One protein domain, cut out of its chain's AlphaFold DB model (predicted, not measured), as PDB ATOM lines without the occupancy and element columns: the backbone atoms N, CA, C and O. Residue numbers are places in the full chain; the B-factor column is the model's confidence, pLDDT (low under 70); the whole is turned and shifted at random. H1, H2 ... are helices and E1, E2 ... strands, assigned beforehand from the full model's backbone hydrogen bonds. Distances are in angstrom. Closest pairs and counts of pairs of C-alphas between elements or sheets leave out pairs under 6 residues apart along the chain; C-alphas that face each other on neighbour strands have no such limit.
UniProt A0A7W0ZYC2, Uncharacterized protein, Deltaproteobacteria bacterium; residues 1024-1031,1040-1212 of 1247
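Overview. This is residues 1024 to 1031 and 1040 to 1212 of the 1247 residues of an uncharacterized protein of Deltaproteobacteria bacterium (UniProt A0A7W0ZYC2). A small, strongly twisted sheet of four strands sits in the middle of a rod, with a group of helices at each end: H3 to H6 with the loop 1092 to 1108 at one end, H1, H2, H8 and H9 with the loop 1183 to 1200 at the other. H3 packs on one face of the sheet and the short H7 stands on the opposite face. The printed part has 181 residues with nine named helices and four named strands, in the order H1 H2 E1 H3 H4 H5 H6 E2 E3 E4 H7 H8 H9; the class is mixed, and the antiparallel sheet runs E1 E4 E3 E2. It is only just compact, close to loose, with a radius of gyration of the C-alphas of 18.9 A and spans of 65 by 28 by 26 A.

Along the chain. H1, residues 1024 to 1031, begins at C-alpha 1024 (7.514, -51.349, -24.862). H2 is residues 1045 to 1050, E1 1054 to 1057 and H3 1061 to 1067. H4, residues 1076 to 1091, is 23.0 A long from first to last C-alpha. H5 is 1109 to 1113, H6 1117 to 1123, E2 1134 to 1136, E3 1139 to 1143. E4, residues 1149 to 1154, is 17.5 A long; H7, 1155 to 1160, follows directly. H8, residues 1170 to 1182, is 18.9 A long. H9, residues 1201 to 1210, 14.0 A long, ends at C-alpha 1210 (21.308, -32.227, -34.048).

Arrangement. E2 E3 E4 form a meander, each strand the antiparallel neighbour of the one before, in two hairpins. N 1141 and O 1134 are 2.8 A apart, N 1140 and O 1153 2.8 A, and, between E1 and E4, N 1054 and O 1152 2.9 A. With H3 and H7 on opposite faces there are three layers, helices on both faces of a sheet. H3 runs along the strands at a height over the sheet of 8.2 A; H7 stands up from it. H4 and H6 only graze the sheet. H3 and H4 only just touch, with 3 pairs of C-alphas within 8 A, closest Phe 1061 and Arg 1083 at 7.0 A, about perpendicular at 78 degrees. H5 and H6 touch only at the corner, C-alphas 1112 and 1120 being 5.1 A apart. H2 also grazes the sheet and touches H9, closest C-alphas Pro 1046 and Val 1203 at 5.5 A, and H8, Val 1047 and Pro 1170 at 6.2 A. H8 touches H1 at a steep tilt of 43 degrees, opposite ways, closest C-alphas Ala 1175 and His 1030 at 4.9 A. Every O i to N i+4 pair is within hydrogen-bond range in H1, H3, H5, H6, H7, H8 and H9; H2 has 1 of 2 and H4 11 of 12.

Size, cuts and confidence. The C-alphas farthest apart, Asp 1103 and Pro 1189, are 65.4 A apart. Residues 1032 to 1039 are not printed, with 14.5 A between C-alphas 1031 and 1040. The links H4 to H5 and H8 to H9 are long. Mean pLDDT of the printed part is 88.0; residues 1127 to 1131, 1145 and 1147 are under 70.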
ATOM      1  N   PHE A1024       6.564 -50.773 -23.913       93.44
ATOM      2  CA  PHE A1024       7.514 -51.349 -24.862       93.44
ATOM      3  C   PHE A1024       8.078 -50.307 -25.846       93.44
ATOM      4  O   PHE A1024       9.290 -50.264 -26.052       93.44
ATOM      5  N   LEU A1025       7.240 -49.427 -26.413       92.88
ATOM      6  CA  LEU A1025       7.709 -48.281 -27.208       92.88
ATOM      7  C   LEU A1025       8.638 -47.368 -26.394       92.88
ATOM      8  O   LEU A1025       9.641 -46.901 -26.931       92.88
ATOM      9  N   GLN A1026       8.310 -47.121 -25.123       92.25
ATOM     10  CA  GLN A1026       9.108 -46.279 -24.233       92.25
ATOM     11  C   GLN A1026      10.496 -46.861 -23.984       92.25
ATOM     12  O   GLN A1026      11.477 -46.216 -24.343       92.25
ATOM     13  N   VAL A1027      10.576 -48.086 -23.460       94.50
ATOM     14  CA  VAL A1027      11.849 -48.752 -23.148       94.50
ATOM     15  C   VAL A1027      12.735 -48.854 -24.394       94.50
ATOM     16  O   VAL A1027      13.888 -48.441 -24.362       94.50
ATOM     17  N   VAL A1028      12.198 -49.300 -25.538       95.69
ATOM     18  CA  VAL A1028      12.990 -49.393 -26.782       95.69
ATOM     19  C   VAL A1028      13.556 -48.031 -27.199       95.69
ATOM     20  O   VAL A1028      14.711 -47.949 -27.614       95.69
ATOM     21  N   LEU A1029      12.769 -46.952 -27.112       95.44
ATOM     22  CA  LEU A1029      13.258 -45.608 -27.433       95.44
ATOM     23  C   LEU A1029      14.268 -45.088 -26.402       95.44
ATOM     24  O   LEU A1029      15.204 -44.398 -26.800       95.44
ATOM     25  N   HIS A1030      14.092 -45.423 -25.125       95.94
ATOM     26  CA  HIS A1030      14.964 -45.028 -24.021       95.94
ATOM     27  C   HIS A1030      16.374 -45.615 -24.192       95.94
ATOM     28  O   HIS A1030      17.343 -44.865 -24.318       95.94
ATOM     29  N   GLU A1031      16.486 -46.939 -24.360       96.62
ATOM     30  CA  GLU A1031      17.788 -47.606 -24.529       96.62
ATOM     31  C   GLU A1031      18.506 -47.189 -25.824       96.62
ATOM     32  O   GLU A1031      19.730 -47.029 -25.860       96.62
ATOM     33  N   LEU A1040      26.943 -39.185 -29.553       84.06
ATOM     34  CA  LEU A1040      27.127 -37.733 -29.443       84.06
ATOM     35  C   LEU A1040      28.175 -37.322 -28.389       84.06
ATOM     36  O   LEU A1040      28.461 -36.134 -28.244       84.06
ATOM     37  N   GLY A1041      28.786 -38.283 -27.688       83.88
ATOM     38  CA  GLY A1041      29.873 -38.048 -26.736       83.88
ATOM     39  C   GLY A1041      29.451 -37.742 -25.296       83.88
ATOM     40  O   GLY A1041      30.289 -37.260 -24.538       83.88
ATOM     41  N   LYS A1042      28.194 -38.009 -24.908       84.44
ATOM     42  CA  LYS A1042      27.666 -37.921 -23.524       84.44
ATOM     43  C   LYS A1042      27.754 -36.544 -22.844       84.44
ATOM     44  O   LYS A1042      27.506 -36.425 -21.648       84.44
ATOM     45  N   HIS A1043      28.112 -35.490 -23.581       86.38
ATOM     46  CA  HIS A1043      28.216 -34.115 -23.077       86.38
ATOM     47  C   HIS A1043      27.389 -33.152 -23.941       86.38
ATOM     48  O   HIS A1043      27.888 -32.176 -24.509       86.38
ATOM     49  N   THR A1044      26.098 -33.446 -24.089       86.12
ATOM     50  CA  THR A1044      25.218 -32.737 -25.023       86.12
ATOM     51  C   THR A1044      24.616 -31.445 -24.418       86.12
ATOM     52  O   THR A1044      24.242 -31.420 -23.242       86.12
ATOM     53  N   PRO A1045      24.469 -30.352 -25.201       90.62
ATOM     54  CA  PRO A1045      23.859 -29.093 -24.746       90.62
ATOM     55  C   PRO A1045      22.491 -29.180 -24.044       90.62
ATOM     56  O   PRO A1045      22.292 -28.418 -23.097       90.62
ATOM     57  N   PRO A1046      21.546 -30.081 -24.399       89.31
ATOM     58  CA  PRO A1046      20.304 -30.240 -23.638       89.31
ATOM     59  C   PRO A1046      20.523 -30.519 -22.151       89.31
ATOM     60  O   PRO A1046      19.777 -30.006 -21.317       89.31
ATOM     61  N   VAL A1047      21.564 -31.286 -21.833       90.88
ATOM     62  CA  VAL A1047      21.910 -31.716 -20.478       90.88
ATOM     63  C   VAL A1047      22.787 -30.663 -19.788       90.88
ATOM     64  O   VAL A1047      22.457 -30.171 -18.709       90.88
ATOM     65  N   PHE A1048      23.885 -30.252 -20.422       92.44
ATOM     66  CA  PHE A1048      24.908 -29.440 -19.750       92.44
ATOM     67  C   PHE A1048      24.748 -27.925 -19.937       92.44
ATOM     68  O   PHE A1048      25.090 -27.178 -19.023       92.44
ATOM     69  N   ASP A1049      24.151 -27.456 -21.039       90.69
ATOM     70  CA  ASP A1049      23.955 -26.017 -21.286       90.69
ATOM     71  C   ASP A1049      22.545 -25.563 -20.869       90.69
ATOM     72  O   ASP A1049      22.381 -24.561 -20.167       90.69
ATOM     73  N   PHE A1050      21.507 -26.302 -21.285       88.31
ATOM     74  CA  PHE A1050      20.106 -25.940 -21.034       88.31
ATOM     75  C   PHE A1050      19.644 -26.398 -19.644       88.31
ATOM     76  O   PHE A1050      19.158 -25.580 -18.856       88.31
ATOM     77  N   ALA A1051      19.850 -27.674 -19.300       88.56
ATOM     78  CA  ALA A1051      19.581 -28.167 -17.949       88.56
ATOM     79  C   ALA A1051      20.669 -27.800 -16.926       88.56
ATOM     80  O   ALA A1051      20.433 -27.931 -15.725       88.56
ATOM     81  N   ARG A1052      21.814 -27.251 -17.368       93.50
ATOM     82  CA  ARG A1052      22.936 -26.812 -16.512       93.50
ATOM     83  C   ARG A1052      23.406 -27.899 -15.541       93.50
ATOM     84  O   ARG A1052      23.737 -27.592 -14.391       93.50
ATOM     85  N   TRP A1053      23.369 -29.158 -15.978       93.56
ATOM     86  CA  TRP A1053      23.622 -30.303 -15.112       93.56
ATOM     87  C   TRP A1053      25.051 -30.289 -14.569       93.56
ATOM     88  O   TRP A1053      26.018 -30.271 -15.327       93.56
ATOM     89  N   HIS A1054      25.183 -30.354 -13.248       93.00
ATOM     90  CA  HIS A1054      26.445 -30.615 -12.562       93.00
ATOM     91  C   HIS A1054      26.323 -31.913 -11.759       93.00
ATOM     92  O   HIS A1054      25.338 -32.096 -11.041       93.00
ATOM     93  N   SER A1055      27.336 -32.776 -11.846       91.00
ATOM     94  CA  SER A1055      27.443 -34.014 -11.065       91.00
ATOM     95  C   SER A1055      28.624 -33.934 -10.100       91.00
ATOM     96  O   SER A1055      29.684 -33.407 -10.442       91.00
ATOM     97  N   TYR A1056      28.458 -34.483  -8.900       91.31
ATOM     98  CA  TYR A1056      29.438 -34.423  -7.816       91.31
ATOM     99  C   TYR A1056      29.547 -35.791  -7.146       91.31
ATOM    100  O   TYR A1056      28.593 -36.568  -7.149       91.31
ATOM    101  N   SER A1057      30.700 -36.063  -6.544       90.50
ATOM    102  CA  SER A1057      30.952 -37.263  -5.745       90.50
ATOM    103  C   SER A1057      31.205 -36.910  -4.281       90.50
ATOM    104  O   SER A1057      31.393 -35.739  -3.948       90.50
ATOM    105  N   ASP A1058      31.329 -37.909  -3.406       90.12
ATOM    106  CA  ASP A1058      31.816 -37.747  -2.022       90.12
ATOM    107  C   ASP A1058      33.071 -36.849  -1.907       90.12
ATOM    108  O   ASP A1058      33.250 -36.115  -0.928       90.12
ATOM    109  N   ALA A1059      33.952 -36.885  -2.916       89.75
ATOM    110  CA  ALA A1059      35.167 -36.074  -2.964       89.75
ATOM    111  C   ALA A1059      34.901 -34.596  -3.312       89.75
ATOM    112  O   ALA A1059      35.629 -33.721  -2.835       89.75
ATOM    113  N   THR A1060      33.866 -34.304  -4.109       92.50
ATOM    114  CA  THR A1060      33.470 -32.945  -4.523       92.50
ATOM    115  C   THR A1060      32.214 -32.421  -3.820       92.50
ATOM    116  O   THR A1060      31.775 -31.311  -4.115       92.50
ATOM    117  N   PHE A1061      31.691 -33.133  -2.815       92.44
ATOM    118  CA  PHE A1061      30.542 -32.731  -1.991       92.44
ATOM    119  C   PHE A1061      30.614 -31.282  -1.476       92.44
ATOM    120  O   PHE A1061      29.613 -30.576  -1.443       92.44
ATOM    121  N   ASP A1062      31.803 -30.792  -1.111       94.12
ATOM    122  CA  ASP A1062      31.983 -29.407  -0.651       94.12
ATOM    123  C   ASP A1062      31.665 -28.352  -1.726       94.12
ATOM    124  O   ASP A1062      31.348 -27.216  -1.378       94.12
ATOM    125  N   GLN A1063      31.754 -28.702  -3.013       94.25
ATOM    126  CA  GLN A1063      31.352 -27.845  -4.132       94.25
ATOM    127  C   GLN A1063      29.824 -27.836  -4.269       94.25
ATOM    128  O   GLN A1063      29.226 -26.767  -4.342       94.25
ATOM    129  N   TRP A1064      29.190 -29.010  -4.183       92.19
ATOM    130  CA  TRP A1064      27.729 -29.161  -4.161       92.19
ATOM    131  C   TRP A1064      27.095 -28.379  -2.998       92.19
ATOM    132  O   TRP A1064      26.230 -27.527  -3.202       92.19
ATOM    133  N   ALA A1065      27.618 -28.560  -1.782       92.50
ATOM    134  CA  ALA A1065      27.195 -27.820  -0.594       92.50
ATOM    135  C   ALA A1065      27.456 -26.303  -0.702       92.50
ATOM    136  O   ALA A1065      26.706 -25.512  -0.128       92.50
ATOM    137  N   ALA A1066      28.490 -25.876  -1.442       93.81
ATOM    138  CA  ALA A1066      28.744 -24.462  -1.719       93.81
ATOM    139  C   ALA A1066      27.722 -23.850  -2.684       93.81
ATOM    140  O   ALA A1066      27.285 -22.723  -2.441       93.81
ATOM    141  N   GLU A1067      27.287 -24.582  -3.711       92.19
ATOM    142  CA  GLU A1067      26.214 -24.144  -4.614       92.19
ATOM    143  C   GLU A1067      24.854 -24.031  -3.904       92.19
ATOM    144  O   GLU A1067      24.074 -23.137  -4.224       92.19
ATOM    145  N   MET A1068      24.600 -24.834  -2.862       91.25
ATOM    146  CA  MET A1068      23.438 -24.654  -1.970       91.25
ATOM    147  C   MET A1068      23.510 -23.374  -1.106       91.25
ATOM    148  O   MET A1068      22.537 -23.019  -0.436       91.25
ATOM    149  N   GLY A1069      24.643 -22.667  -1.110       93.75
ATOM    150  CA  GLY A1069      24.832 -21.372  -0.464       93.75
ATOM    151  C   GLY A1069      25.290 -21.433   0.999       93.75
ATOM    152  O   GLY A1069      24.895 -22.289   1.792       93.75
ATOM    153  N   GLY A1070      26.142 -20.472   1.374       93.31
ATOM    154  CA  GLY A1070      26.588 -20.250   2.754       93.31
ATOM    155  C   GLY A1070      27.659 -21.211   3.278       93.31
ATOM    156  O   GLY A1070      28.089 -21.052   4.419       93.31
ATOM    157  N   TRP A1071      28.119 -22.187   2.490       96.56
ATOM    158  CA  TRP A1071      29.150 -23.153   2.902       96.56
ATOM    159  C   TRP A1071      30.489 -22.504   3.284       96.56
ATOM    160  O   TRP A1071      31.260 -23.063   4.059       96.56
ATOM    161  N   ASP A1072      30.773 -21.303   2.788       95.69
ATOM    162  CA  ASP A1072      31.893 -20.447   3.199       95.69
ATOM    163  C   ASP A1072      31.878 -20.100   4.702       95.69
ATOM    164  O   ASP A1072      32.927 -19.851   5.291       95.69
ATOM    165  N   LYS A1073      30.703 -20.143   5.343       96.88
ATOM    166  CA  LYS A1073      30.474 -19.743   6.744       96.88
ATOM    167  C   LYS A1073      30.607 -20.893   7.747       96.88
ATOM    168  O   LYS A1073      30.420 -20.662   8.943       96.88
ATOM    169  N   VAL A1074      30.882 -22.111   7.277       97.06
ATOM    170  CA  VAL A1074      31.010 -23.335   8.088       97.06
ATOM    171  C   VAL A1074      32.482 -23.590   8.426       97.06
ATOM    172  O   VAL A1074      33.342 -23.512   7.546       97.06
ATOM    173  N   SER A1075      32.786 -23.908   9.690       95.00
ATOM    174  CA  SER A1075      34.164 -24.196  10.117       95.00
ATOM    175  C   SER A1075      34.717 -25.466   9.453       95.00
ATOM    176  O   SER A1075      33.970 -26.391   9.149       95.00
ATOM    177  N   GLY A1076      36.037 -25.555   9.249       92.38
ATOM    178  CA  GLY A1076      36.648 -26.717   8.585       92.38
ATOM    179  C   GLY A1076      36.407 -28.059   9.296       92.38
ATOM    180  O   GLY A1076      36.320 -29.088   8.632       92.38
ATOM    181  N   ALA A1077      36.251 -28.048  10.625       91.25
ATOM    182  CA  ALA A1077      35.887 -29.237  11.395       91.25
ATOM    183  C   ALA A1077      34.410 -29.615  11.183       91.25
ATOM    184  O   ALA A1077      34.101 -30.777  10.922       91.25
ATOM    185  N   ASP A1078      33.514 -28.626  11.209       97.19
ATOM    186  CA  ASP A1078      32.076 -28.843  11.025       97.19
ATOM    187  C   ASP A1078      31.735 -29.269   9.595       97.19
ATOM    188  O   ASP A1078      30.868 -30.115   9.406       97.19
ATOM    189  N   LYS A1079      32.446 -28.750   8.582       97.31
ATOM    190  CA  LYS A1079      32.295 -29.184   7.182       97.31
ATOM    191  C   LYS A1079      32.473 -30.685   7.033       97.31
ATOM    192  O   LYS A1079      31.692 -31.322   6.334       97.31
ATOM    193  N   LYS A1080      33.481 -31.244   7.709       94.50
ATOM    194  CA  LYS A1080      33.752 -32.680   7.697       94.50
ATOM    195  C   LYS A1080      32.585 -33.459   8.315       94.50
ATOM    196  O   LYS A1080      32.046 -34.334   7.651       94.50
ATOM    197  N   ALA A1081      32.155 -33.087   9.522       95.50
ATOM    198  CA  ALA A1081      31.052 -33.756  10.217       95.50
ATOM    199  C   ALA A1081      29.714 -33.658   9.452       95.50
ATOM    200  O   ALA A1081      28.953 -34.620   9.388       95.50
ATOM    201  N   ILE A1082      29.436 -32.508   8.826       95.69
ATOM    202  CA  ILE A1082      28.246 -32.304   7.986       95.69
ATOM    203  C   ILE A1082      28.327 -33.151   6.710       95.69
ATOM    204  O   ILE A1082      27.329 -33.756   6.335       95.69
ATOM    205  N   ARG A1083      29.494 -33.229   6.057       94.38
ATOM    206  CA  ARG A1083      29.692 -34.079   4.874       94.38
ATOM    207  C   ARG A1083      29.474 -35.555   5.201       94.38
ATOM    208  O   ARG A1083      28.704 -36.210   4.510       94.38
ATOM    209  N   GLU A1084      30.142 -36.056   6.241       93.88
ATOM    210  CA  GLU A1084      30.071 -37.467   6.641       93.88
ATOM    211  C   GLU A1084      28.616 -37.887   6.903       93.88
ATOM    212  O   GLU A1084      28.157 -38.865   6.317       93.88
ATOM    213  N   ILE A1085      27.839 -37.088   7.650       94.19
ATOM    214  CA  ILE A1085      26.449 -37.459   7.946       94.19
ATOM    215  C   ILE A1085      25.497 -37.365   6.747       94.19
ATOM    216  O   ILE A1085      24.530 -38.118   6.687       94.19
ATOM    217  N   TRP A1086      25.744 -36.471   5.784       90.94
ATOM    218  CA  TRP A1086      24.933 -36.415   4.563       90.94
ATOM    219  C   TRP A1086      25.188 -37.614   3.652       90.94
ATOM    220  O   TRP A1086      24.239 -38.174   3.112       90.94
ATOM    221  N   ILE A1087      26.443 -38.047   3.533       89.06
ATOM    222  CA  ILE A1087      26.802 -39.274   2.813       89.06
ATOM    223  C   ILE A1087      26.144 -40.496   3.481       89.06
ATOM    224  O   ILE A1087      25.544 -41.324   2.794       89.06
ATOM    225  N   ASP A1088      26.180 -40.585   4.813       89.69
ATOM    226  CA  ASP A1088      25.530 -41.671   5.558       89.69
ATOM    227  C   ASP A1088      23.991 -41.627   5.464       89.69
ATOM    228  O   ASP A1088      23.351 -42.676   5.353       89.69
ATOM    229  N   ALA A1089      23.382 -40.436   5.445       87.31
ATOM    230  CA  ALA A1089      21.941 -40.245   5.256       87.31
ATOM    231  C   ALA A1089      21.462 -40.761   3.891       87.31
ATOM    232  O   ALA A1089      20.500 -41.531   3.825       87.31
ATOM    233  N   THR A1090      22.178 -40.412   2.820       84.25
ATOM    234  CA  THR A1090      21.886 -40.872   1.455       84.25
ATOM    235  C   THR A1090      22.101 -42.381   1.321       84.25
ATOM    236  O   THR A1090      21.210 -43.088   0.846       84.25
ATOM    237  N   ARG A1091      23.213 -42.915   1.852       84.94
ATOM    238  CA  ARG A1091      23.475 -44.370   1.946       84.94
ATOM    239  C   ARG A1091      22.379 -45.128   2.684       84.94
ATOM    240  O   ARG A1091      21.996 -46.216   2.264       84.94
ATOM    241  N   GLY A1092      21.880 -44.558   3.777       84.88
ATOM    242  CA  GLY A1092      20.815 -45.131   4.593       84.88
ATOM    243  C   GLY A1092      19.396 -44.871   4.081       84.88
ATOM    244  O   GLY A1092      18.461 -45.305   4.752       84.88
ATOM    245  N   LYS A1093      19.218 -44.150   2.959       83.88
ATOM    246  CA  LYS A1093      17.920 -43.650   2.456       83.88
ATOM    247  C   LYS A1093      17.053 -43.042   3.573       83.88
ATOM    248  O   LYS A1093      15.874 -43.358   3.723       83.88
ATOM    249  N   THR A1094      17.660 -42.196   4.404       88.50
ATOM    250  CA  THR A1094      17.036 -41.614   5.600       88.50
ATOM    251  C   THR A1094      17.386 -40.134   5.749       88.50
ATOM    252  O   THR A1094      18.301 -39.626   5.110       88.50
ATOM    253  N   ALA A1095      16.636 -39.419   6.584       88.44
ATOM    254  CA  ALA A1095      16.857 -38.001   6.832       88.44
ATOM    255  C   ALA A1095      17.956 -37.787   7.890       88.44
ATOM    256  O   ALA A1095      18.098 -38.578   8.828       88.44
ATOM    257  N   VAL A1096      18.733 -36.709   7.748       90.94
ATOM    258  CA  VAL A1096      19.888 -36.405   8.618       90.94
ATOM    259  C   VAL A1096      19.483 -36.231  10.086       90.94
ATOM    260  O   VAL A1096      20.191 -36.697  10.977       90.94
ATOM    261  N   ASP A1097      18.322 -35.631  10.348       93.12
ATOM    262  CA  ASP A1097      17.764 -35.426  11.692       93.12
ATOM    263  C   ASP A1097      17.471 -36.734  12.452       93.12
ATOM    264  O   ASP A1097      17.374 -36.725  13.678       93.12
ATOM    265  N   LYS A1098      17.376 -37.867  11.743       93.56
ATOM    266  CA  LYS A1098      17.207 -39.208  12.326       93.56
ATOM    267  C   LYS A1098      18.534 -39.902  12.649       93.56
ATOM    268  O   LYS A1098      18.514 -40.910  13.353       93.56
ATOM    269  N   LEU A1099      19.663 -39.407  12.132       93.62
ATOM    270  CA  LEU A1099      20.985 -40.019  12.318       93.62
ATOM    271  C   LEU A1099      21.872 -39.298  13.344       93.62
ATOM    272  O   LEU A1099      22.791 -39.916  13.878       93.62
ATOM    273  N   VAL A1100      21.615 -38.019  13.638       95.56
ATOM    274  CA  VAL A1100      22.425 -37.214  14.572       95.56
ATOM    275  C   VAL A1100      21.590 -36.455  15.606       95.56
ATOM    276  O   VAL A1100      20.459 -36.067  15.320       95.56
ATOM    277  N   PRO A1101      22.140 -36.201  16.810       94.94
ATOM    278  CA  PRO A1101      21.472 -35.407  17.841       94.94
ATOM    279  C   PRO A1101      21.362 -33.913  17.469       94.94
ATOM    280  O   PRO A1101      22.076 -33.413  16.598       94.94
ATOM    281  N   GLU A1102      20.485 -33.174  18.166       92.38
ATOM    282  CA  GLU A1102      20.212 -31.745  17.900       92.38
ATOM    283  C   GLU A1102      21.443 -30.820  17.999       92.38
ATOM    284  O   GLU A1102      21.433 -29.733  17.419       92.38
ATOM    285  N   ASP A1103      22.479 -31.213  18.744       93.88
ATOM    286  CA  ASP A1103      23.717 -30.450  18.938       93.88
ATOM    287  C   ASP A1103      24.781 -30.711  17.858       93.88
ATOM    288  O   ASP A1103      25.787 -29.999  17.801       93.88
ATOM    289  N   HIS A1104      24.555 -31.671  16.954       97.44
ATOM    290  CA  HIS A1104      25.451 -31.929  15.830       97.44
ATOM    291  C   HIS A1104      25.517 -30.723  14.867       97.44
ATOM    292  O   HIS A1104      24.486 -30.094  14.607       97.44
ATOM    293  N   PRO A1105      26.673 -30.405  14.242       97.06
ATOM    294  CA  PRO A1105      26.793 -29.237  13.363       97.06
ATOM    295  C   PRO A1105      25.798 -29.204  12.192       97.06
ATOM    296  O   PRO A1105      25.351 -28.122  11.804       97.06
ATOM    297  N   ALA A1106      25.379 -30.370  11.681       95.56
ATOM    298  CA  ALA A1106      24.341 -30.483  10.647       95.56
ATOM    299  C   ALA A1106      22.943 -30.029  11.111       95.56
ATOM    300  O   ALA A1106      22.116 -29.664  10.283       95.56
ATOM    301  N   MET A1107      22.702 -29.991  12.424       97.06
ATOM    302  CA  MET A1107      21.451 -29.557  13.052       97.06
ATOM    303  C   MET A1107      21.532 -28.132  13.631       97.06
ATOM    304  O   MET A1107      20.564 -27.638  14.222       97.06
ATOM    305  N   SER A1108      22.645 -27.420  13.409       96.81
ATOM    306  CA  SER A1108      22.912 -26.103  13.996       96.81
ATOM    307  C   SER A1108      21.939 -25.003  13.541       96.81
ATOM    308  O   SER A1108      21.956 -24.534  12.399       96.81
ATOM    309  N   LYS A1109      21.165 -24.482  14.503       95.50
ATOM    310  CA  LYS A1109      20.337 -23.266  14.356       95.50
ATOM    311  C   LYS A1109      21.165 -22.026  13.994       95.50
ATOM    312  O   LYS A1109      20.616 -21.066  13.458       95.50
ATOM    313  N   GLU A1110      22.460 -22.002  14.310       95.56
ATOM    314  CA  GLU A1110      23.337 -20.877  13.971       95.56
ATOM    315  C   GLU A1110      23.755 -20.917  12.498       95.56
ATOM    316  O   GLU A1110      23.696 -19.891  11.820       95.56
ATOM    317  N   TYR A1111      24.108 -22.096  11.976       96.94
ATOM    318  CA  TYR A1111      24.424 -22.261  10.557       96.94
ATOM    319  C   TYR A1111      23.188 -22.061   9.667       96.94
ATOM    320  O   TYR A1111      23.284 -21.358   8.660       96.94
ATOM    321  N   GLU A1112      22.003 -22.524  10.084       94.94
ATOM    322  CA  GLU A1112      20.741 -22.178   9.410       94.94
ATOM    323  C   GLU A1112      20.535 -20.650   9.336       94.94
ATOM    324  O   GLU A1112      20.333 -20.103   8.253       94.94
ATOM    325  N   LYS A1113      20.675 -19.928  10.462       94.38
ATOM    326  CA  LYS A1113      20.555 -18.454  10.508       94.38
ATOM    327  C   LYS A1113      21.606 -17.723   9.669       94.38
ATOM    328  O   LYS A1113      21.325 -16.644   9.154       94.38
ATOM    329  N   LYS A1114      22.806 -18.291   9.525       94.25
ATOM    330  CA  LYS A1114      23.870 -17.789   8.637       94.25
ATOM    331  C   LYS A1114      23.564 -18.026   7.149       94.25
ATOM    332  O   LYS A1114      24.286 -17.499   6.296       94.25
ATOM    333  N   GLY A1115      22.501 -18.766   6.829       92.38
ATOM    334  CA  GLY A1115      22.088 -19.093   5.466       92.38
ATOM    335  C   GLY A1115      22.886 -20.241   4.851       92.38
ATOM    336  O   GLY A1115      23.147 -20.202   3.654       92.38
ATOM    337  N   VAL A1116      23.320 -21.216   5.657       95.12
ATOM    338  CA  VAL A1116      23.950 -22.454   5.171       95.12
ATOM    339  C   VAL A1116      22.850 -23.379   4.642       95.12
ATOM    340  O   VAL A1116      22.135 -24.006   5.429       95.12
ATOM    341  N   GLY A1117      22.696 -23.454   3.318       90.94
ATOM    342  CA  GLY A1117      21.568 -24.137   2.673       90.94
ATOM    343  C   GLY A1117      21.455 -25.611   3.054       90.94
ATOM    344  O   GLY A1117      20.385 -26.071   3.441       90.94
ATOM    345  N   ILE A1118      22.576 -26.330   3.062       91.62
ATOM    346  CA  ILE A1118      22.604 -27.765   3.371       91.62
ATOM    347  C   ILE A1118      22.233 -28.097   4.835       91.62
ATOM    348  O   ILE A1118      21.618 -29.125   5.108       91.62
ATOM    349  N   VAL A1119      22.512 -27.191   5.783       93.81
ATOM    350  CA  VAL A1119      22.077 -27.322   7.192       93.81
ATOM    351  C   VAL A1119      20.583 -27.033   7.339       93.81
ATOM    352  O   VAL A1119      19.902 -27.675   8.137       93.81
ATOM    353  N   LYS A1120      20.042 -26.098   6.548       93.19
ATOM    354  CA  LYS A1120      18.600 -25.824   6.522       93.19
ATOM    355  C   LYS A1120      17.803 -27.069   6.107       93.19
ATOM    356  O   LYS A1120      16.801 -27.361   6.751       93.19
ATOM    357  N   GLN A1121      18.263 -27.823   5.104       89.88
ATOM    358  CA  GLN A1121      17.542 -29.024   4.650       89.88
ATOM    359  C   GLN A1121      17.651 -30.196   5.628       89.88
ATOM    360  O   GLN A1121      16.650 -30.862   5.885       89.88
ATOM    361  N   ALA A1122      18.813 -30.385   6.263       90.75
ATOM    362  CA  ALA A1122      18.976 -31.381   7.327       90.75
ATOM    363  C   ALA A1122      17.969 -31.133   8.462       90.75
ATOM    364  O   ALA A1122      17.282 -32.043   8.918       90.75
ATOM    365  N   ARG A1123      17.810 -29.862   8.854       92.75
ATOM    366  CA  ARG A1123      16.854 -29.416   9.879       92.75
ATOM    367  C   ARG A1123      15.389 -29.425   9.429       92.75
ATOM    368  O   ARG A1123      14.514 -29.325  10.286       92.75
ATOM    369  N   ALA A1124      15.120 -29.536   8.129       87.75
ATOM    370  CA  ALA A1124      13.779 -29.706   7.573       87.75
ATOM    371  C   ALA A1124      13.329 -31.181   7.531       87.75
ATOM    372  O   ALA A1124      12.192 -31.444   7.146       87.75
ATOM    373  N   GLY A1125      14.195 -32.130   7.916       84.12
ATOM    374  CA  GLY A1125      13.894 -33.565   7.896       84.12
ATOM    375  C   GLY A1125      13.784 -34.152   6.486       84.12
ATOM    376  O   GLY A1125      13.167 -35.202   6.309       84.12
ATOM    377  N   GLN A1126      14.349 -33.476   5.480       77.69
ATOM    378  CA  GLN A1126      14.348 -33.965   4.104       77.69
ATOM    379  C   GLN A1126      15.359 -35.105   3.941       77.69
ATOM    380  O   GLN A1126      16.557 -34.931   4.176       77.69
ATOM    381  N   THR A1127      14.879 -36.255   3.478       69.75
ATOM    382  CA  THR A1127      15.674 -37.140   2.626       69.75
ATOM    383  C   THR A1127      16.047 -36.352   1.373       69.75
ATOM    384  O   THR A1127      15.192 -35.699   0.790       69.75
ATOM    385  N   MET A1128      17.319 -36.349   0.969       69.75
ATOM    386  CA  MET A1128      17.676 -35.930  -0.390       69.75
ATOM    387  C   MET A1128      17.819 -37.207  -1.212       69.75
ATOM    388  O   MET A1128      18.797 -37.930  -1.069       69.75
ATOM    389  N   ALA A1129      16.798 -37.488  -2.015       67.56
ATOM    390  CA  ALA A1129      16.734 -38.535  -3.032       67.56
ATOM    391  C   ALA A1129      16.320 -37.876  -4.363       67.56
ATOM    392  O   ALA A1129      15.951 -36.702  -4.366       67.56
ATOM    393  N   TYR A1130      16.351 -38.586  -5.493       65.31
ATOM    394  CA  TYR A1130      15.960 -37.991  -6.786       65.31
ATOM    395  C   TYR A1130      14.467 -37.588  -6.834       65.31
ATOM    396  O   TYR A1130      14.092 -36.659  -7.551       65.31
ATOM    397  N   GLU A1131      13.631 -38.242  -6.023       68.94
ATOM    398  CA  GLU A1131      12.212 -37.916  -5.810       68.94
ATOM    399  C   GLU A1131      12.045 -36.652  -4.940       68.94
ATOM    400  O   GLU A1131      11.206 -35.793  -5.221       68.94
ATOM    401  N   ASP A1132      12.907 -36.484  -3.931       72.25
ATOM    402  CA  ASP A1132      12.894 -35.379  -2.968       72.25
ATOM    403  C   ASP A1132      13.750 -34.190  -3.446       72.25
ATOM    404  O   ASP A1132      14.899 -33.979  -3.045       72.25
ATOM    405  N   ARG A1133      13.163 -33.374  -4.323       76.44
ATOM    406  CA  ARG A1133      13.845 -32.240  -4.969       76.44
ATOM    407  C   ARG A1133      14.021 -31.044  -4.034       76.44
ATOM    408  O   ARG A1133      13.052 -30.496  -3.505       76.44
ATOM    409  N   VAL A1134      15.246 -30.528  -3.940       80.62
ATOM    410  CA  VAL A1134      15.553 -29.326  -3.154       80.62
ATOM    411  C   VAL A1134      15.839 -28.134  -4.065       80.62
ATOM    412  O   VAL A1134      16.931 -28.016  -4.611       80.62
ATOM    413  N   GLN A1135      14.900 -27.192  -4.192       84.38
ATOM    414  CA  GLN A1135      15.158 -25.939  -4.913       84.38
ATOM    415  C   GLN A1135      15.829 -24.882  -4.019       84.38
ATOM    416  O   GLN A1135      15.315 -24.531  -2.952       84.38
ATOM    417  N   ILE A1136      16.946 -24.317  -4.486       81.62
ATOM    418  CA  ILE A1136      17.600 -23.138  -3.902       81.62
ATOM    419  C   ILE A1136      17.951 -22.175  -5.042       81.62
ATOM    420  O   ILE A1136      18.815 -22.453  -5.868       81.62
ATOM    421  N   GLY A1137      17.274 -21.025  -5.082       85.06
ATOM    422  CA  GLY A1137      17.440 -20.053  -6.164       85.06
ATOM    423  C   GLY A1137      16.953 -20.603  -7.510       85.06
ATOM    424  O   GLY A1137      15.837 -21.121  -7.605       85.06
ATOM    425  N   ASP A1138      17.795 -20.478  -8.536       84.62
ATOM    426  CA  ASP A1138      17.573 -20.999  -9.888       84.62
ATOM    427  C   ASP A1138      18.099 -22.433 -10.089       84.62
ATOM    428  O   ASP A1138      18.042 -22.936 -11.211       84.62
ATOM    429  N   ARG A1139      18.577 -23.108  -9.030       89.06
ATOM    430  CA  ARG A1139      19.018 -24.510  -9.075       89.06
ATOM    431  C   ARG A1139      18.125 -25.435  -8.249       89.06
ATOM    432  O   ARG A1139      17.604 -25.060  -7.196       89.06
ATOM    433  N   VAL A1140      17.992 -26.669  -8.721       88.00
ATOM    434  CA  VAL A1140      17.393 -27.799  -8.005       88.00
ATOM    435  C   VAL A1140      18.477 -28.836  -7.756       88.00
ATOM    436  O   VAL A1140      19.202 -29.215  -8.672       88.00
ATOM    437  N   PHE A1141      18.588 -29.270  -6.507       88.25
ATOM    438  CA  PHE A1141      19.563 -30.230  -6.013       88.25
ATOM    439  C   PHE A1141      18.856 -31.562  -5.749       88.25
ATOM    440  O   PHE A1141      17.753 -31.581  -5.195       88.25
ATOM    441  N   VAL A1142      19.502 -32.652  -6.154       84.00
ATOM    442  CA  VAL A1142      19.042 -34.036  -5.986       84.00
ATOM    443  C   VAL A1142      20.233 -34.914  -5.597       84.00
ATOM    444  O   VAL A1142      21.369 -34.637  -5.995       84.00
ATOM    445  N   ALA A1143      19.990 -35.979  -4.836       78.69
ATOM    446  CA  ALA A1143      20.946 -37.078  -4.729       78.69
ATOM    447  C   ALA A1143      20.544 -38.179  -5.715       78.69
ATOM    448  O   ALA A1143      19.354 -38.450  -5.886       78.69
ATOM    449  N   GLY A1144      21.529 -38.802  -6.356       70.12
ATOM    450  CA  GLY A1144      21.297 -39.975  -7.189       70.12
ATOM    451  C   GLY A1144      20.857 -41.179  -6.354       70.12
ATOM    452  O   GLY A1144      20.959 -41.200  -5.127       70.12
ATOM    453  N   SER A1145      20.381 -42.219  -7.033       66.19
ATOM    454  CA  SER A1145      20.169 -43.541  -6.427       66.19
ATOM    455  C   SER A1145      21.480 -44.197  -5.980       66.19
ATOM    456  O   SER A1145      21.498 -44.933  -4.990       66.19
ATOM    457  N   TYR A1146      22.568 -43.924  -6.708       74.56
ATOM    458  CA  TYR A1146      23.921 -44.301  -6.342       74.56
ATOM    459  C   TYR A1146      24.354 -43.444  -5.149       74.56
ATOM    460  O   TYR A1146      24.370 -42.216  -5.253       74.56
ATOM    461  N   PRO A1147      24.690 -44.063  -4.005       69.06
ATOM    462  CA  PRO A1147      24.796 -43.369  -2.722       69.06
ATOM    463  C   PRO A1147      25.982 -42.400  -2.591       69.06
ATOM    464  O   PRO A1147      26.164 -41.791  -1.537       69.06
ATOM    465  N   ASP A1148      26.819 -42.312  -3.618       78.19
ATOM    466  CA  ASP A1148      27.996 -41.459  -3.750       78.19
ATOM    467  C   ASP A1148      27.874 -40.437  -4.897       78.19
ATOM    468  O   ASP A1148      28.803 -39.656  -5.105       78.19
ATOM    469  N   VAL A1149      26.744 -40.408  -5.619       83.62
ATOM    470  CA  VAL A1149      26.480 -39.480  -6.731       83.62
ATOM    471  C   VAL A1149      25.460 -38.426  -6.316       83.62
ATOM    472  O   VAL A1149      24.331 -38.719  -5.931       83.62
ATOM    473  N   TRP A1150      25.842 -37.165  -6.469       87.31
ATOM    474  CA  TRP A1150      25.002 -36.001  -6.198       87.31
ATOM    475  C   TRP A1150      24.857 -35.188  -7.479       87.31
ATOM    476  O   TRP A1150      25.743 -35.213  -8.336       87.31
ATOM    477  N   SER A1151      23.760 -34.452  -7.641       90.88
ATOM    478  CA  SER A1151      23.555 -33.622  -8.830       90.88
ATOM    479  C   SER A1151      22.837 -32.313  -8.528       90.88
ATOM    480  O   SER A1151      22.206 -32.127  -7.481       90.88
ATOM    481  N   SER A1152      22.966 -31.366  -9.454       91.81
ATOM    482  CA  SER A1152      22.132 -30.172  -9.490       91.81
ATOM    483  C   SER A1152      21.862 -29.728 -10.930       91.81
ATOM    484  O   SER A1152      22.733 -29.832 -11.794       91.81
ATOM    485  N   VAL A1153      20.657 -29.219 -11.177       92.00
ATOM    486  CA  VAL A1153      20.157 -28.765 -12.488       92.00
ATOM    487  C   VAL A1153      19.505 -27.388 -12.363       92.00
ATOM    488  O   VAL A1153      19.244 -26.918 -11.253       92.00
ATOM    489  N   SER A1154      19.206 -26.726 -13.481       89.94
ATOM    490  CA  SER A1154      18.396 -25.504 -13.482       89.94
ATOM    491  C   SER A1154      16.956 -25.784 -13.030       89.94
ATOM    492  O   SER A1154      16.391 -26.844 -13.300       89.94
ATOM    493  N   ALA A1155      16.333 -24.821 -12.350       83.00
ATOM    494  CA  ALA A1155      14.944 -24.926 -11.907       83.00
ATOM    495  C   ALA A1155      13.972 -25.079 -13.089       83.00
ATOM    496  O   ALA A1155      13.002 -25.824 -12.981       83.00
ATOM    497  N   ASP A1156      14.265 -24.444 -14.229       80.06
ATOM    498  CA  ASP A1156      13.480 -24.599 -15.456       80.06
ATOM    499  C   ASP A1156      13.555 -26.030 -16.005       80.06
ATOM    500  O   ASP A1156      12.527 -26.572 -16.405       80.06
ATOM    501  N   ALA A1157      14.727 -26.676 -15.986       85.19
ATOM    502  CA  ALA A1157      14.865 -28.064 -16.432       85.19
ATOM    503  C   ALA A1157      14.305 -29.072 -15.425       85.19
ATOM    504  O   ALA A1157      13.662 -30.027 -15.832       85.19
ATOM    505  N   ALA A1158      14.450 -28.841 -14.118       82.50
ATOM    506  CA  ALA A1158      13.773 -29.664 -13.116       82.50
ATOM    507  C   ALA A1158      12.242 -29.575 -13.227       82.50
ATOM    508  O   ALA A1158      11.543 -30.565 -13.014       82.50
ATOM    509  N   LEU A1159      11.716 -28.393 -13.555       76.56
ATOM    510  CA  LEU A1159      10.290 -28.183 -13.774       76.56
ATOM    511  C   LEU A1159       9.824 -28.851 -15.080       76.56
ATOM    512  O   LEU A1159       8.809 -29.540 -15.067       76.56
ATOM    513  N   SER A1160      10.579 -28.679 -16.171       78.06
ATOM    514  CA  SER A1160      10.214 -29.129 -17.525       78.06
ATOM    515  C   SER A1160      10.805 -30.472 -17.971       78.06
ATOM    516  O   SER A1160      10.680 -30.834 -19.142       78.06
ATOM    517  N   ALA A1161      11.407 -31.208 -17.036       82.12
ATOM    518  CA  ALA A1161      11.906 -32.566 -17.203       82.12
ATOM    519  C   ALA A1161      10.837 -33.473 -17.848       82.12
ATOM    520  O   ALA A1161       9.684 -33.429 -17.400       82.12
ATOM    521  N   PRO A1162      11.178 -34.294 -18.865       81.19
ATOM    522  CA  PRO A1162      10.221 -35.208 -19.492       81.19
ATOM    523  C   PRO A1162       9.572 -36.175 -18.498       81.19
ATOM    524  O   PRO A1162       8.407 -36.523 -18.667       81.19
ATOM    525  N   SER A1163      10.305 -36.565 -17.450       80.88
ATOM    526  CA  SER A1163       9.810 -37.413 -16.371       80.88
ATOM    527  C   SER A1163      10.548 -37.144 -15.052       80.88
ATOM    528  O   SER A1163      11.477 -36.338 -14.983       80.88
ATOM    529  N   VAL A1164      10.139 -37.803 -13.965       77.31
ATOM    530  CA  VAL A1164      10.875 -37.753 -12.685       77.31
ATOM    531  C   VAL A1164      12.194 -38.516 -12.793       77.31
ATOM    532  O   VAL A1164      13.228 -38.019 -12.347       77.31
ATOM    533  N   TYR A1165      12.156 -39.687 -13.436       82.38
ATOM    534  CA  TYR A1165      13.322 -40.531 -13.686       82.38
ATOM    535  C   TYR A1165      14.382 -39.817 -14.531       82.38
ATOM    536  O   TYR A1165      15.571 -39.964 -14.279       82.38
ATOM    537  N   SER A1166      13.991 -38.920 -15.439       86.88
ATOM    538  CA  SER A1166      14.949 -38.135 -16.224       86.88
ATOM    539  C   SER A1166      15.869 -37.233 -15.375       86.88
ATOM    540  O   SER A1166      16.845 -36.706 -15.896       86.88
ATOM    541  N   LEU A1167      15.573 -37.004 -14.086       85.62
ATOM    542  CA  LEU A1167      16.440 -36.270 -13.145       85.62
ATOM    543  C   LEU A1167      17.359 -37.178 -12.302       85.62
ATOM    544  O   LEU A1167      18.091 -36.684 -11.447       85.62
ATOM    545  N   TYR A1168      17.351 -38.485 -12.557       83.81
ATOM    546  CA  TYR A1168      18.188 -39.489 -11.898       83.81
ATOM    547  C   TYR A1168      19.669 -39.370 -12.292       83.81
ATOM    548  O   TYR A1168      20.540 -39.376 -11.421       83.81
ATOM    549  N   ALA A1169      19.962 -39.216 -13.590       89.06
ATOM    550  CA  ALA A1169      21.315 -39.007 -14.110       89.06
ATOM    551  C   ALA A1169      21.311 -38.213 -15.441       89.06
ATOM    552  O   ALA A1169      20.284 -38.164 -16.123       89.06
ATOM    553  N   PRO A1170      22.459 -37.628 -15.855       91.62
ATOM    554  CA  PRO A1170      22.586 -36.882 -17.114       91.62
ATOM    555  C   PRO A1170      22.133 -37.672 -18.355       91.62
ATOM    556  O   PRO A1170      21.500 -37.112 -19.249       91.62
ATOM    557  N   ALA A1171      22.447 -38.973 -18.387       92.12
ATOM    558  CA  ALA A1171      22.101 -39.877 -19.481       92.12
ATOM    559  C   ALA A1171      20.588 -40.161 -19.538       92.12
ATOM    560  O   ALA A1171      20.017 -40.130 -20.628       92.12
ATOM    561  N   GLU A1172      19.929 -40.330 -18.383       92.38
ATOM    562  CA  GLU A1172      18.465 -40.473 -18.300       92.38
ATOM    563  C   GLU A1172      17.760 -39.231 -18.842       92.38
ATOM    564  O   GLU A1172      16.790 -39.335 -19.589       92.38
ATOM    565  N   TYR A1173      18.275 -38.036 -18.530       92.88
ATOM    566  CA  TYR A1173      17.713 -36.788 -19.048       92.88
ATOM    567  C   TYR A1173      17.706 -36.752 -20.578       92.88
ATOM    568  O   TYR A1173      16.733 -36.294 -21.189       92.88
ATOM    569  N   PHE A1174      18.776 -37.244 -21.207       95.44
ATOM    570  CA  PHE A1174      18.851 -37.346 -22.658       95.44
ATOM    571  C   PHE A1174      17.934 -38.445 -23.209       95.44
ATOM    572  O   PHE A1174      17.177 -38.175 -24.144       95.44
ATOM    573  N   ALA A1175      17.974 -39.653 -22.640       95.25
ATOM    574  CA  ALA A1175      17.180 -40.797 -23.090       95.25
ATOM    575  C   ALA A1175      15.672 -40.512 -23.007       95.25
ATOM    576  O   ALA A1175      14.953 -40.662 -23.994       95.25
ATOM    577  N   GLU A1176      15.202 -39.956 -21.894       92.38
ATOM    578  CA  GLU A1176      13.804 -39.555 -21.710       92.38
ATOM    579  C   GLU A1176      13.414 -38.383 -22.626       92.38
ATOM    580  O   GLU A1176      12.307 -38.343 -23.172       92.38
ATOM    581  N   SER A1177      14.340 -37.449 -22.889       93.75
ATOM    582  CA  SER A1177      14.118 -36.405 -23.900       93.75
ATOM    583  C   SER A1177      13.991 -36.990 -25.312       93.75
ATOM    584  O   SER A1177      13.206 -36.500 -26.127       93.75
ATOM    585  N   TYR A1178      14.734 -38.057 -25.610       94.94
ATOM    586  CA  TYR A1178      14.674 -38.788 -26.871       94.94
ATOM    587  C   TYR A1178      13.361 -39.580 -27.011       94.94
ATOM    588  O   TYR A1178      12.733 -39.524 -28.076       94.94
ATOM    589  N   VAL A1179      12.877 -40.219 -25.937       93.38
ATOM    590  CA  VAL A1179      11.533 -40.825 -25.870       93.38
ATOM    591  C   VAL A1179      10.462 -39.776 -26.181       93.38
ATOM    592  O   VAL A1179       9.673 -39.967 -27.108       93.38
ATOM    593  N   GLU A1180      10.453 -38.636 -25.482       90.50
ATOM    594  CA  GLU A1180       9.481 -37.555 -25.717       90.50
ATOM    595  C   GLU A1180       9.558 -37.003 -27.151       90.50
ATOM    596  O   GLU A1180       8.531 -36.672 -27.751       90.50
ATOM    597  N   TYR A1181      10.758 -36.951 -27.743       92.56
ATOM    598  CA  TYR A1181      10.937 -36.501 -29.119       92.56
ATOM    599  C   TYR A1181      10.281 -37.438 -30.147       92.56
ATOM    600  O   TYR A1181       9.640 -36.949 -31.084       92.56
ATOM    601  N   TYR A1182      10.430 -38.759 -29.979       92.75
ATOM    602  CA  TYR A1182      10.029 -39.761 -30.979       92.75
ATOM    603  C   TYR A1182       8.716 -40.503 -30.686       92.75
ATOM    604  O   TYR A1182       8.120 -41.017 -31.634       92.75
ATOM    605  N   LYS A1183       8.195 -40.531 -29.450       88.44
ATOM    606  CA  LYS A1183       6.982 -41.311 -29.110       88.44
ATOM    607  C   LYS A1183       5.731 -40.911 -29.902       88.44
ATOM    608  O   LYS A1183       4.869 -41.742 -30.169       88.44
ATOM    609  N   GLY A1184       5.642 -39.644 -30.318       83.81
ATOM    610  CA  GLY A1184       4.551 -39.125 -31.150       83.81
ATOM    611  C   GLY A1184       4.678 -39.422 -32.653       83.81
ATOM    612  O   GLY A1184       3.734 -39.147 -33.398       83.81
ATOM    613  N   LEU A1185       5.821 -39.945 -33.107       85.75
ATOM    614  CA  LEU A1185       6.104 -40.262 -34.506       85.75
ATOM    615  C   LEU A1185       5.648 -41.694 -34.829       85.75
ATOM    616  O   LEU A1185       5.989 -42.629 -34.113       85.75
ATOM    617  N   ASP A1186       4.936 -41.875 -35.941       78.81
ATOM    618  CA  ASP A1186       4.495 -43.183 -36.471       78.81
ATOM    619  C   ASP A1186       5.069 -43.484 -37.874       78.81
ATOM    620  O   ASP A1186       4.659 -44.429 -38.541       78.81
ATOM    621  N   GLY A1187       6.010 -42.657 -38.343       72.06
ATOM    622  CA  GLY A1187       6.614 -42.745 -39.677       72.06
ATOM    623  C   GLY A1187       5.792 -42.099 -40.802       72.06
ATOM    624  O   GLY A1187       6.337 -41.839 -41.875       72.06
ATOM    625  N   THR A1188       4.514 -41.765 -40.586       75.69
ATOM    626  CA  THR A1188       3.711 -41.058 -41.596       75.69
ATOM    627  C   THR A1188       4.100 -39.575 -41.713       75.69
ATOM    628  O   THR A1188       4.538 -38.957 -40.738       75.69
ATOM    629  N   PRO A1189       3.875 -38.924 -42.873       74.06
ATOM    630  CA  PRO A1189       4.073 -37.479 -43.008       74.06
ATOM    631  C   PRO A1189       3.250 -36.644 -42.010       74.06
ATOM    632  O   PRO A1189       3.683 -35.569 -41.607       74.06
ATOM    633  N   GLY A1190       2.083 -37.144 -41.580       75.62
ATOM    634  CA  GLY A1190       1.203 -36.460 -40.629       75.62
ATOM    635  C   GLY A1190       1.717 -36.458 -39.185       75.62
ATOM    636  O   GLY A1190       1.428 -35.522 -38.441       75.62
ATOM    637  N   SER A1191       2.507 -37.459 -38.776       79.31
ATOM    638  CA  SER A1191       3.074 -37.517 -37.422       79.31
ATOM    639  C   SER A1191       4.380 -36.737 -37.262       79.31
ATOM    640  O   SER A1191       4.776 -36.460 -36.134       79.31
ATOM    641  N   GLN A1192       5.001 -36.266 -38.350       78.38
ATOM    642  CA  GLN A1192       6.170 -35.374 -38.282       78.38
ATOM    643  C   GLN A1192       5.878 -34.100 -37.465       78.38
ATOM    644  O   GLN A1192       6.727 -33.642 -36.707       78.38
ATOM    645  N   ALA A1193       4.647 -33.574 -37.533       79.19
ATOM    646  CA  ALA A1193       4.203 -32.422 -36.738       79.19
ATOM    647  C   ALA A1193       4.069 -32.709 -35.223       79.19
ATOM    648  O   ALA A1193       3.885 -31.778 -34.439       79.19
ATOM    649  N   LYS A1194       4.151 -33.981 -34.806       81.56
ATOM    650  CA  LYS A1194       4.112 -34.421 -33.401       81.56
ATOM    651  C   LYS A1194       5.507 -34.627 -32.792       81.56
ATOM    652  O   LYS A1194       5.593 -34.799 -31.577       81.56
ATOM    653  N   LYS A1195       6.581 -34.604 -33.599       85.25
ATOM    654  CA  LYS A1195       7.969 -34.701 -33.110       85.25
ATOM    655  C   LYS A1195       8.262 -33.638 -32.060       85.25
ATOM    656  O   LYS A1195       7.822 -32.493 -32.187       85.25
ATOM    657  N   GLY A1196       9.045 -34.006 -31.053       82.56
ATOM    658  CA  GLY A1196       9.399 -33.120 -29.946       82.56
ATOM    659  C   GLY A1196       8.346 -33.006 -28.846       82.56
ATOM    660  O   GLY A1196       8.618 -32.335 -27.858       82.56
ATOM    661  N   GLY A1197       7.170 -33.627 -29.003       80.69
ATOM    662  CA  GLY A1197       6.248 -33.894 -27.901       80.69
ATOM    663  C   GLY A1197       5.937 -32.681 -27.016       80.69
ATOM    664  O   GLY A1197       5.341 -31.703 -27.486       80.69
ATOM    665  N   ALA A1198       6.279 -32.803 -25.737       78.94
ATOM    666  CA  ALA A1198       6.220 -31.803 -24.673       78.94
ATOM    667  C   ALA A1198       7.612 -31.263 -24.266       78.94
ATOM    668  O   ALA A1198       7.752 -30.701 -23.184       78.94
ATOM    669  N   LEU A1199       8.647 -31.416 -25.101       85.56
ATOM    670  CA  LEU A1199       9.987 -30.901 -24.795       85.56
ATOM    671  C   LEU A1199      10.028 -29.365 -24.716       85.56
ATOM    672  O   LEU A1199       9.334 -28.691 -25.488       85.56
ATOM    673  N   PRO A1200      10.915 -28.795 -23.875       85.69
ATOM    674  CA  PRO A1200      11.241 -27.372 -23.898       85.69
ATOM    675  C   PRO A1200      11.659 -26.898 -25.291       85.69
ATOM    676  O   PRO A1200      12.355 -27.609 -26.023       85.69
ATOM    677  N   GLY A1201      11.299 -25.662 -25.642       86.38
ATOM    678  CA  GLY A1201      11.553 -25.094 -26.971       86.38
ATOM    679  C   GLY A1201      13.022 -25.200 -27.424       86.38
ATOM    680  O   GLY A1201      13.267 -25.716 -28.518       86.38
ATOM    681  N   PRO A1202      14.008 -24.797 -26.595       86.94
ATOM    682  CA  PRO A1202      15.432 -24.925 -26.918       86.94
ATOM    683  C   PRO A1202      15.902 -26.378 -27.072       86.94
ATOM    684  O   PRO A1202      16.646 -26.681 -28.005       86.94
ATOM    685  N   VAL A1203      15.430 -27.292 -26.212       89.69
ATOM    686  CA  VAL A1203      15.758 -28.727 -26.290       89.69
ATOM    687  C   VAL A1203      15.239 -29.304 -27.605       89.69
ATOM    688  O   VAL A1203      16.010 -29.903 -28.352       89.69
ATOM    689  N   LYS A1204      13.971 -29.044 -27.955       90.62
ATOM    690  CA  LYS A1204      13.398 -29.479 -29.233       90.62
ATOM    691  C   LYS A1204      14.174 -28.913 -30.426       90.62
ATOM    692  O   LYS A1204      14.516 -29.674 -31.323       90.62
ATOM    693  N   GLN A1205      14.451 -27.608 -30.449       89.50
ATOM    694  CA  GLN A1205      15.189 -26.971 -31.550       89.50
ATOM    695  C   GLN A1205      16.587 -27.570 -31.723       89.50
ATOM    696  O   GLN A1205      17.041 -27.758 -32.853       89.50
ATOM    697  N   TRP A1206      17.250 -27.909 -30.616       91.69
ATOM    698  CA  TRP A1206      18.509 -28.635 -30.658       91.69
ATOM    699  C   TRP A1206      18.303 -30.036 -31.242       91.69
ATOM    700  O   TRP A1206      18.937 -30.344 -32.243       91.69
ATOM    701  N   PHE A1207      17.359 -30.845 -30.744       92.69
ATOM    702  CA  PHE A1207      17.062 -32.168 -31.320       92.69
ATOM    703  C   PHE A1207      16.706 -32.098 -32.825       92.69
ATOM    704  O   PHE A1207      17.229 -32.890 -33.608       92.69
ATOM    705  N   ASP A1208      15.925 -31.105 -33.269       89.12
ATOM    706  CA  ASP A1208      15.597 -30.852 -34.686       89.12
ATOM    707  C   ASP A1208      16.841 -30.534 -35.544       89.12
ATOM    708  O   ASP A1208      16.848 -30.753 -36.760       89.12
ATOM    709  N   ALA A1209      17.874 -29.927 -34.959       87.06
ATOM    710  CA  ALA A1209      19.118 -29.567 -35.639       87.06
ATOM    711  C   ALA A1209      20.163 -30.693 -35.607       87.06
ATOM    712  O   ALA A1209      20.942 -30.823 -36.554       87.06
ATOM    713  N   ASN A1210      20.145 -31.494 -34.539       85.56
ATOM    714  CA  ASN A1210      21.308 -32.227 -34.048       85.56
ATOM    715  C   ASN A1210      21.065 -33.706 -33.742       85.56
ATOM    716  O   ASN A1210      22.038 -34.446 -33.680       85.56
ATOM    717  N   VAL A1211      19.809 -34.130 -33.574       87.94
ATOM    718  CA  VAL A1211      19.421 -35.533 -33.345       87.94
ATOM    719  C   VAL A1211      18.647 -36.058 -34.551       87.94
ATOM    720  O   VAL A1211      19.122 -36.932 -35.260       87.94
ATOM    721  N   ASP A1212      17.519 -35.443 -34.906       84.62
ATOM    722  CA  ASP A1212      16.722 -35.845 -36.081       84.62
ATOM    723  C   ASP A1212      17.479 -35.690 -37.414       84.62
ATOM    724  O   ASP A1212      17.189 -36.345 -38.414       84.62
TER     725      ASP A1212